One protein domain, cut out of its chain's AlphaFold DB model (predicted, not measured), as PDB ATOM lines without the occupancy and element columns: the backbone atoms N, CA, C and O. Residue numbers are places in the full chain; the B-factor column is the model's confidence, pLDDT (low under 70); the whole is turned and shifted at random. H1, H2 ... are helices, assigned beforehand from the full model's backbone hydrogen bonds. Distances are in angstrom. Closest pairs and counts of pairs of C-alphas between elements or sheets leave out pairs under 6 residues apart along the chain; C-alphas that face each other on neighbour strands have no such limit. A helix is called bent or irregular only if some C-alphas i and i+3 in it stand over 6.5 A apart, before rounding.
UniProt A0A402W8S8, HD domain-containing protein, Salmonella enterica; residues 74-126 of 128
ATOM      1  N   PHE A  74       3.373 -28.850 -45.706       92.50
ATOM      2  CA  PHE A  74       4.592 -29.663 -45.672       92.50
ATOM      3  C   PHE A  74       5.850 -28.807 -45.821       92.50
ATOM      4  O   PHE A  74       6.844 -29.058 -45.145       92.50
ATOM      5  N   GLY A  75       5.808 -27.784 -46.677       94.06
ATOM      6  CA  GLY A  75       6.893 -26.818 -46.808       94.06
ATOM      7  C   GLY A  75       7.080 -25.988 -45.542       94.06
ATOM      8  O   GLY A  75       8.214 -25.764 -45.135       94.06
ATOM      9  N   GLU A  76       5.988 -25.576 -44.894       96.00
ATOM     10  CA  GLU A  76       6.055 -24.866 -43.613       96.00
ATOM     11  C   GLU A  76       6.714 -25.723 -42.534       96.00
ATOM     12  O   GLU A  76       7.671 -25.273 -41.911       96.00
ATOM     13  N   GLU A  77       6.255 -26.962 -42.344       96.62
ATOM     14  CA  GLU A  77       6.824 -27.836 -41.317       96.62
ATOM     15  C   GLU A  77       8.284 -28.169 -41.614       96.62
ATOM     16  O   GLU A  77       9.120 -28.067 -40.723       96.62
ATOM     17  N   SER A  78       8.622 -28.422 -42.883       97.25
ATOM     18  CA  SER A  78      10.012 -28.652 -43.295       97.25
ATOM     19  C   SER A  78      10.920 -27.468 -42.941       97.25
ATOM     20  O   SER A  78      12.043 -27.669 -42.484       97.25
ATOM     21  N   ILE A  79      10.452 -26.228 -43.132       97.44
ATOM     22  CA  ILE A  79      11.204 -25.024 -42.746       97.44
ATOM     23  C   ILE A  79      11.377 -24.980 -41.223       97.44
ATOM     24  O   ILE A  79      12.494 -24.787 -40.740       97.44
ATOM     25  N   ARG A  80      10.292 -25.181 -40.466       98.00
ATOM     26  CA  ARG A  80      10.304 -25.120 -38.996       98.00
ATOM     27  C   ARG A  80      11.236 -26.168 -38.394       98.00
ATOM     28  O   ARG A  80      12.086 -25.817 -37.580       98.00
ATOM     29  N   GLU A  81      11.098 -27.428 -38.797       98.00
ATOM     30  CA  GLU A  81      11.939 -28.542 -38.341       98.00
ATOM     31  C   GLU A  81      13.409 -28.282 -38.658       98.00
ATOM     32  O   GLU A  81      14.258 -28.342 -37.767       98.00
ATOM     33  N   TRP A  82      13.710 -27.881 -39.896       97.56
ATOM     34  CA  TRP A  82      15.083 -27.602 -40.288       97.56
ATOM     35  C   TRP A  82      15.710 -26.509 -39.419       97.56
ATOM     36  O   TRP A  82      16.838 -26.674 -38.950       97.56
ATOM     37  N   PHE A  83      14.991 -25.416 -39.145       97.25
ATOM     38  CA  PHE A  83      15.509 -24.364 -38.273       97.25
ATOM     39  C   PHE A  83      15.632 -24.806 -36.811       97.25
ATOM     40  O   PHE A  83      16.619 -24.435 -36.181       97.25
ATOM     41  N   ARG A  84      14.713 -25.618 -36.272       96.12
ATOM     42  CA  ARG A  84      14.842 -26.168 -34.906       96.12
ATOM     43  C   ARG A  84      16.143 -26.955 -34.733       96.12
ATOM     44  O   ARG A  84      16.829 -26.771 -33.730       96.12
ATOM     45  N   ASP A  85      16.514 -27.742 -35.736       96.62
ATOM     46  CA  ASP A  85      17.693 -28.609 -35.667       96.62
ATOM     47  C   ASP A  85      19.001 -27.885 -36.022       96.62
ATOM     48  O   ASP A  85      20.074 -28.248 -35.536       96.62
ATOM     49  N   ASN A  86      18.940 -26.848 -36.868       96.62
ATOM     50  CA  ASN A  86      20.134 -26.269 -37.494       96.62
ATOM     51  C   ASN A  86      20.436 -24.819 -37.094       96.62
ATOM     52  O   ASN A  86      21.502 -24.313 -37.438       96.62
ATOM     53  N   LEU A  87      19.582 -24.118 -36.340       94.94
ATOM     54  CA  LEU A  87      19.836 -22.700 -36.035       94.94
ATOM     55  C   LEU A  87      21.186 -22.464 -35.327       94.94
ATOM     56  O   LEU A  87      21.845 -21.449 -35.550       94.94
ATOM     57  N   ALA A  88      21.613 -23.407 -34.483       94.31
ATOM     58  CA  ALA A  88      22.895 -23.339 -33.783       94.31
ATOM     59  C   ALA A  88      24.100 -23.727 -34.661       94.31
ATOM     60  O   ALA A  88      25.226 -23.347 -34.345       94.31
ATOM     61  N   THR A  89      23.885 -24.463 -35.755       95.12
ATOM     62  CA  THR A  89      24.962 -24.931 -36.644       95.12
ATOM     63  C   THR A  89      25.320 -23.891 -37.706       95.12
ATOM     64  O   THR A  89      26.453 -23.854 -38.185       95.12
ATOM     65  N   ILE A  90      24.383 -23.003 -38.047       93.88
ATOM     66  CA  ILE A  90      24.609 -21.918 -39.004       93.88
ATOM     67  C   ILE A  90      25.417 -20.813 -38.331       93.88
ATOM     68  O   ILE A  90      25.000 -20.250 -37.319       93.88
ATOM     69  N   THR A  91      26.552 -20.448 -38.924       94.56
ATOM     70  CA  THR A  91      27.426 -19.399 -38.390       94.56
ATOM     71  C   THR A  91      27.449 -18.157 -39.270       94.56
ATOM     72  O   THR A  91      27.593 -18.252 -40.488       94.56
ATOM     73  N   TYR A  92      27.416 -16.981 -38.650       92.44
ATOM     74  CA  TYR A  92      27.675 -15.697 -39.294       92.44
ATOM     75  C   TYR A  92      28.725 -14.933 -38.483       92.44
ATOM     76  O   TYR A  92      28.594 -14.782 -37.272       92.44
ATOM     77  N   LYS A  93      29.796 -14.459 -39.134       92.81
ATOM     78  CA  LYS A  93      30.924 -13.774 -38.463       92.81
ATOM     79  C   LYS A  93      31.469 -14.551 -37.243       92.81
ATOM     80  O   LYS A  93      31.697 -13.965 -36.187       92.81
ATOM     81  N   ASN A  94      31.673 -15.865 -37.396       92.88
ATOM     82  CA  ASN A  94      32.178 -16.790 -36.364       92.88
ATOM     83  C   ASN A  94      31.308 -16.929 -35.098       92.88
ATOM     84  O   ASN A  94      31.789 -17.438 -34.090       92.88
ATOM     85  N   LYS A  95      30.045 -16.497 -35.135       93.94
ATOM     86  CA  LYS A  95      29.051 -16.768 -34.087       93.94
ATOM     87  C   LYS A  95      27.904 -17.572 -34.675       93.94
ATOM     88  O   LYS A  95      27.574 -17.387 -35.849       93.94
ATOM     89  N   SER A  96      27.299 -18.448 -33.885       94.88
ATOM     90  CA  SER A  96      26.099 -19.159 -34.325       94.88
ATOM     91  C   SER A  96      24.932 -18.181 -34.488       94.88
ATOM     92  O   SER A  96      24.831 -17.185 -33.762       94.88
ATOM     93  N   LEU A  97      24.010 -18.448 -35.414       93.94
ATOM     94  CA  LEU A  97      22.782 -17.655 -35.517       93.94
ATOM     95  C   LEU A  97      21.966 -17.730 -34.222       93.94
ATOM     96  O   LEU A  97      21.372 -16.731 -33.821       93.94
ATOM     97  N   ALA A  98      22.010 -18.861 -33.516       93.25
ATOM     98  CA  ALA A  98      21.403 -19.003 -32.197       93.25
ATOM     99  C   ALA A  98      21.936 -17.989 -31.159       93.25
ATOM    100  O   ALA A  98      21.185 -17.588 -30.271       93.25
ATOM    101  N   GLU A  99      23.187 -17.535 -31.258       94.44
ATOM    102  CA  GLU A  99      23.748 -16.499 -30.375       94.44
ATOM    103  C   GLU A  99      23.462 -15.076 -30.863       94.44
ATOM    104  O   GLU A  99      23.427 -14.140 -30.067       94.44
ATOM    105  N   ILE A 100      23.302 -14.899 -32.175       95.25
ATOM    106  CA  ILE A 100      23.118 -13.581 -32.794       95.25
ATOM    107  C   ILE A 100      21.662 -13.121 -32.698       95.25
ATOM    108  O   ILE A 100      21.400 -11.940 -32.475       95.25
ATOM    109  N   LEU A 101      20.717 -14.034 -32.918       95.69
ATOM    110  CA  LEU A 101      19.299 -13.708 -33.008       95.69
ATOM    111  C   LEU A 101      18.691 -13.479 -31.622       95.69
ATOM    112  O   LEU A 101      18.965 -14.213 -30.668       95.69
ATOM    113  N   THR A 102      17.812 -12.482 -31.522       97.06
ATOM    114  CA  THR A 102      16.982 -12.283 -30.325       97.06
ATOM    115  C   THR A 102      15.999 -13.445 -30.169       97.06
ATOM    116  O   THR A 102      15.701 -14.106 -31.163       97.06
ATOM    117  N   PRO A 103      15.442 -13.696 -28.968       96.38
ATOM    118  CA  PRO A 103      14.437 -14.741 -28.786       96.38
ATOM    119  C   PRO A 103      13.297 -14.653 -29.809       96.38
ATOM    120  O   PRO A 103      13.050 -15.629 -30.502       96.38
ATOM    121  N   GLN A 104      12.714 -13.465 -30.010       96.00
ATOM    122  CA  GLN A 104      11.642 -13.267 -30.992       96.00
ATOM    123  C   GLN A 104      12.061 -13.626 -32.425       96.00
ATOM    124  O   GLN A 104      11.314 -14.280 -33.139       96.00
ATOM    125  N   MET A 105      13.268 -13.239 -32.848       94.75
ATOM    126  CA  MET A 105      13.746 -13.559 -34.197       94.75
ATOM    127  C   MET A 105      13.928 -15.066 -34.416       94.75
ATOM    128  O   MET A 105      13.868 -15.518 -35.552       94.75
ATOM    129  N   LYS A 106      14.175 -15.845 -33.355       95.69
ATOM    130  CA  LYS A 106      14.232 -17.312 -33.446       95.69
ATOM    131  C   LYS A 106      12.835 -17.898 -33.616       95.69
ATOM    132  O   LYS A 106      12.653 -18.775 -34.455       95.69
ATOM    133  N   GLU A 107      11.858 -17.377 -32.874       96.25
ATOM    134  CA  GLU A 107      10.459 -17.801 -32.982       96.25
ATOM    135  C   GLU A 107       9.919 -17.601 -34.405       96.25
ATOM    136  O   GLU A 107       9.251 -18.490 -34.924       96.25
ATOM    137  N   ASP A 108      10.291 -16.510 -35.087       94.56
ATOM    138  CA  ASP A 108       9.904 -16.274 -36.488       94.56
ATOM    139  C   ASP A 108      10.334 -17.427 -37.426       94.56
ATOM    140  O   ASP A 108       9.644 -17.728 -38.401       94.56
ATOM    141  N   PHE A 109      11.450 -18.107 -37.133       95.25
ATOM    142  CA  PHE A 109      11.883 -19.298 -37.873       95.25
ATOM    143  C   PHE A 109      11.170 -20.573 -37.404       95.25
ATOM    144  O   PHE A 109      10.767 -21.397 -38.225       95.25
ATOM    145  N   TYR A 110      10.995 -20.747 -36.091       96.38
ATOM    146  CA  TYR A 110      10.384 -21.950 -35.506       96.38
ATOM    147  C   TYR A 110       8.877 -22.063 -35.744       96.38
ATOM    148  O   TYR A 110       8.327 -23.168 -35.681       96.38
ATOM    149  N   TYR A 111       8.230 -20.935 -36.031       96.69
ATOM    150  CA  TYR A 111       6.801 -20.816 -36.305       96.69
ATOM    151  C   TYR A 111       6.547 -20.153 -37.658       96.69
ATOM    152  O   TYR A 111       5.560 -19.440 -37.824       96.69
ATOM    153  N   PHE A 112       7.424 -20.402 -38.638       97.44
ATOM    154  CA  PHE A 112       7.238 -19.925 -40.005       97.44
ATOM    155  C   PHE A 112       5.826 -20.252 -40.512       97.44
ATOM    156  O   PHE A 112       5.381 -21.397 -40.407       97.44
ATOM    157  N   GLU A 113       5.122 -19.273 -41.066       96.50
ATOM    158  CA  GLU A 113       3.718 -19.411 -41.454       96.50
ATOM    159  C   GLU A 113       3.426 -18.537 -42.683       96.50
ATOM    160  O   GLU A 113       3.933 -17.416 -42.804       96.50
ATOM    161  N   GLY A 114       2.663 -19.079 -43.634       94.62
ATOM    162  CA  GLY A 114       2.425 -18.464 -44.936       94.62
ATOM    163  C   GLY A 114       1.710 -17.113 -44.882       94.62
ATOM    164  O   GLY A 114       2.078 -16.208 -45.634       94.62
ATOM    165  N   ASN A 115       0.747 -16.913 -43.981       93.56
ATOM    166  CA  ASN A 115       0.074 -15.623 -43.813       93.56
ATOM    167  C   ASN A 115       1.013 -14.560 -43.214       93.56
ATOM    168  O   ASN A 115       1.070 -13.422 -43.688       93.56
ATOM    169  N   ALA A 116       1.819 -14.912 -42.212       94.00
ATOM    170  CA  ALA A 116       2.857 -14.009 -41.711       94.00
ATOM    171  C   ALA A 116       3.862 -13.651 -42.825       94.00
ATOM    172  O   ALA A 116       4.249 -12.488 -43.001       94.00
ATOM    173  N   GLN A 117       4.226 -14.642 -43.643       94.38
ATOM    174  CA  GLN A 117       5.114 -14.451 -44.779       94.38
ATOM    175  C   GLN A 117       4.492 -13.561 -45.863       94.38
ATOM    176  O   GLN A 117       5.222 -12.756 -46.445       94.38
ATOM    177  N   VAL A 118       3.178 -13.624 -46.125       94.19
ATOM    178  CA  VAL A 118       2.570 -12.757 -47.147       94.19
ATOM    179  C   VAL A 118       2.695 -11.285 -46.773       94.19
ATOM    180  O   VAL A 118       3.069 -10.474 -47.620       94.19
ATOM    181  N   LEU A 119       2.499 -10.944 -45.495       92.81
ATOM    182  CA  LEU A 119       2.687  -9.576 -45.008       92.81
ATOM    183  C   LEU A 119       4.123  -9.098 -45.224       92.81
ATOM    184  O   LEU A 119       4.347  -7.974 -45.679       92.81
ATOM    185  N   ARG A 120       5.111  -9.956 -44.952       91.56
ATOM    186  CA  ARG A 120       6.523  -9.658 -45.225       91.56
ATOM    187  C   ARG A 120       6.777  -9.454 -46.720       91.56
ATOM    188  O   ARG A 120       7.482  -8.515 -47.092       91.56
ATOM    189  N   VAL A 121       6.207 -10.307 -47.567       91.06
ATOM    190  CA  VAL A 121       6.362 -10.244 -49.024       91.06
ATOM    191  C   VAL A 121       5.858  -8.903 -49.563       91.06
ATOM    192  O   VAL A 121       6.641  -8.167 -50.169       91.06
ATOM    193  N   VAL A 122       4.613  -8.527 -49.250       91.38
ATOM    194  CA  VAL A 122       3.993  -7.289 -49.762       91.38
ATOM    195  C   VAL A 122       4.604  -6.013 -49.192       91.38
ATOM    196  O   VAL A 122       4.606  -4.989 -49.866       91.38
ATOM    197  N   SER A 123       5.133  -6.047 -47.965       91.06
ATOM    198  CA  SER A 123       5.616  -4.833 -47.290       91.06
ATOM    199  C   SER A 123       7.127  -4.615 -47.363       91.06
ATOM    200  O   SER A 123       7.578  -3.487 -47.157       91.06
ATOM    201  N   LYS A 124       7.928  -5.667 -47.601       88.06
ATOM    202  CA  LYS A 124       9.398  -5.595 -47.494       88.06
ATOM    203  C   LYS A 124      10.173  -6.199 -48.658       88.06
ATOM    204  O   LYS A 124      11.300  -5.767 -48.869       88.06
ATOM    205  N   LEU A 125       9.641  -7.192 -49.374       76.81
ATOM    206  CA  LEU A 125      10.437  -7.950 -50.354       76.81
ATOM    207  C   LEU A 125      10.247  -7.483 -51.801       76.81
ATOM    208  O   LEU A 125      11.166  -7.634 -52.597       76.81
ATOM    209  N   HIS A 126       9.105  -6.880 -52.140       62.22
ATOM    210  CA  HIS A 126       8.831  -6.389 -53.498       62.22
ATOM    211  C   HIS A 126       9.449  -5.018 -53.836       62.22
ATOM    212  O   HIS A 126       9.281  -4.546 -54.955       62.22
TER     213      HIS A 126
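What this domain is: This is residues 74 to 126 of the 128 residues of the protein "HD domain-containing protein" of Salmonella enterica (UniProt A0A402W8S8). A loose, open arrangement of helices, with few contacts between them: the longest helix, H1, forms one side, and H3 packs slantwise on it, meeting H1 at residues 79 to 84. H4 is set about perpendicular to H1 beyond H3, and its residues 118 to 125 stick out together with residue 126, while a loop with the one-turn helix H2 makes the opposite end of the longest axis. The printed part has 53 residues with four named helices, H1, H2, H3 and H4 in that order, and no named strand; the class is all helix. The whole is only just loose, close to compact, with a radius of gyration of the C-alphas of 12.2 A and spans of 32 by 24 by 17 A.

Where its parts are: H1, residues 74 to 86, begins with C-alpha 74 at (4.592, -29.663, -45.672) and measures 17.9 A from first to last C-alpha. After residues 87 to 96 comes H2, residues 97 to 100. H3, residues 103 to 110, measures 10.7 A and ends with C-alpha 110 at (10.384, -21.950, -35.506). H4, residues 114 to 125, measures 14.3 A and ends with C-alpha 125 at (10.437, -7.950, -50.354). H4 is only just irregular: C-alphas 122 and 125 are 6.50 A apart.

How they stand to each other: H1 touches H3 with residues 79 to 84 alone; the closest C-alphas, those of Arg 80 and Tyr 110, are 4.7 A apart. Their lines stand at a steep tilt of 48 degrees, and they run opposite ways. H1 and H4 are close but not clearly touching, with the closest C-alphas, those of Glu 76 and Gly 114, 7.5 A apart; their lines are about perpendicular, at 78 degrees. H2 and H3 are close but not clearly touching, the closest C-alphas being those of Ala 98 and Lys 106, 7.5 A apart. H2 and H4 are apart. Before H2, residues 91 to 92 pair with residues 95 to 96, antiparallel. In H1 and H4 every O i to N i+4 pair is within hydrogen-bond range; in H3 it is 3 of 4, and H2 is too short for such a pair.

The domain as a whole: The C-alphas of Asn 94 and Asn 115, the two farthest apart, are 33.0 A apart. The printed part has no cut. The link from H1 to H2 is short, and those from H2 to H3 and from H3 to H4 are tight. The mean pLDDT of the printed part is 93.9, and residue 126 is under 70.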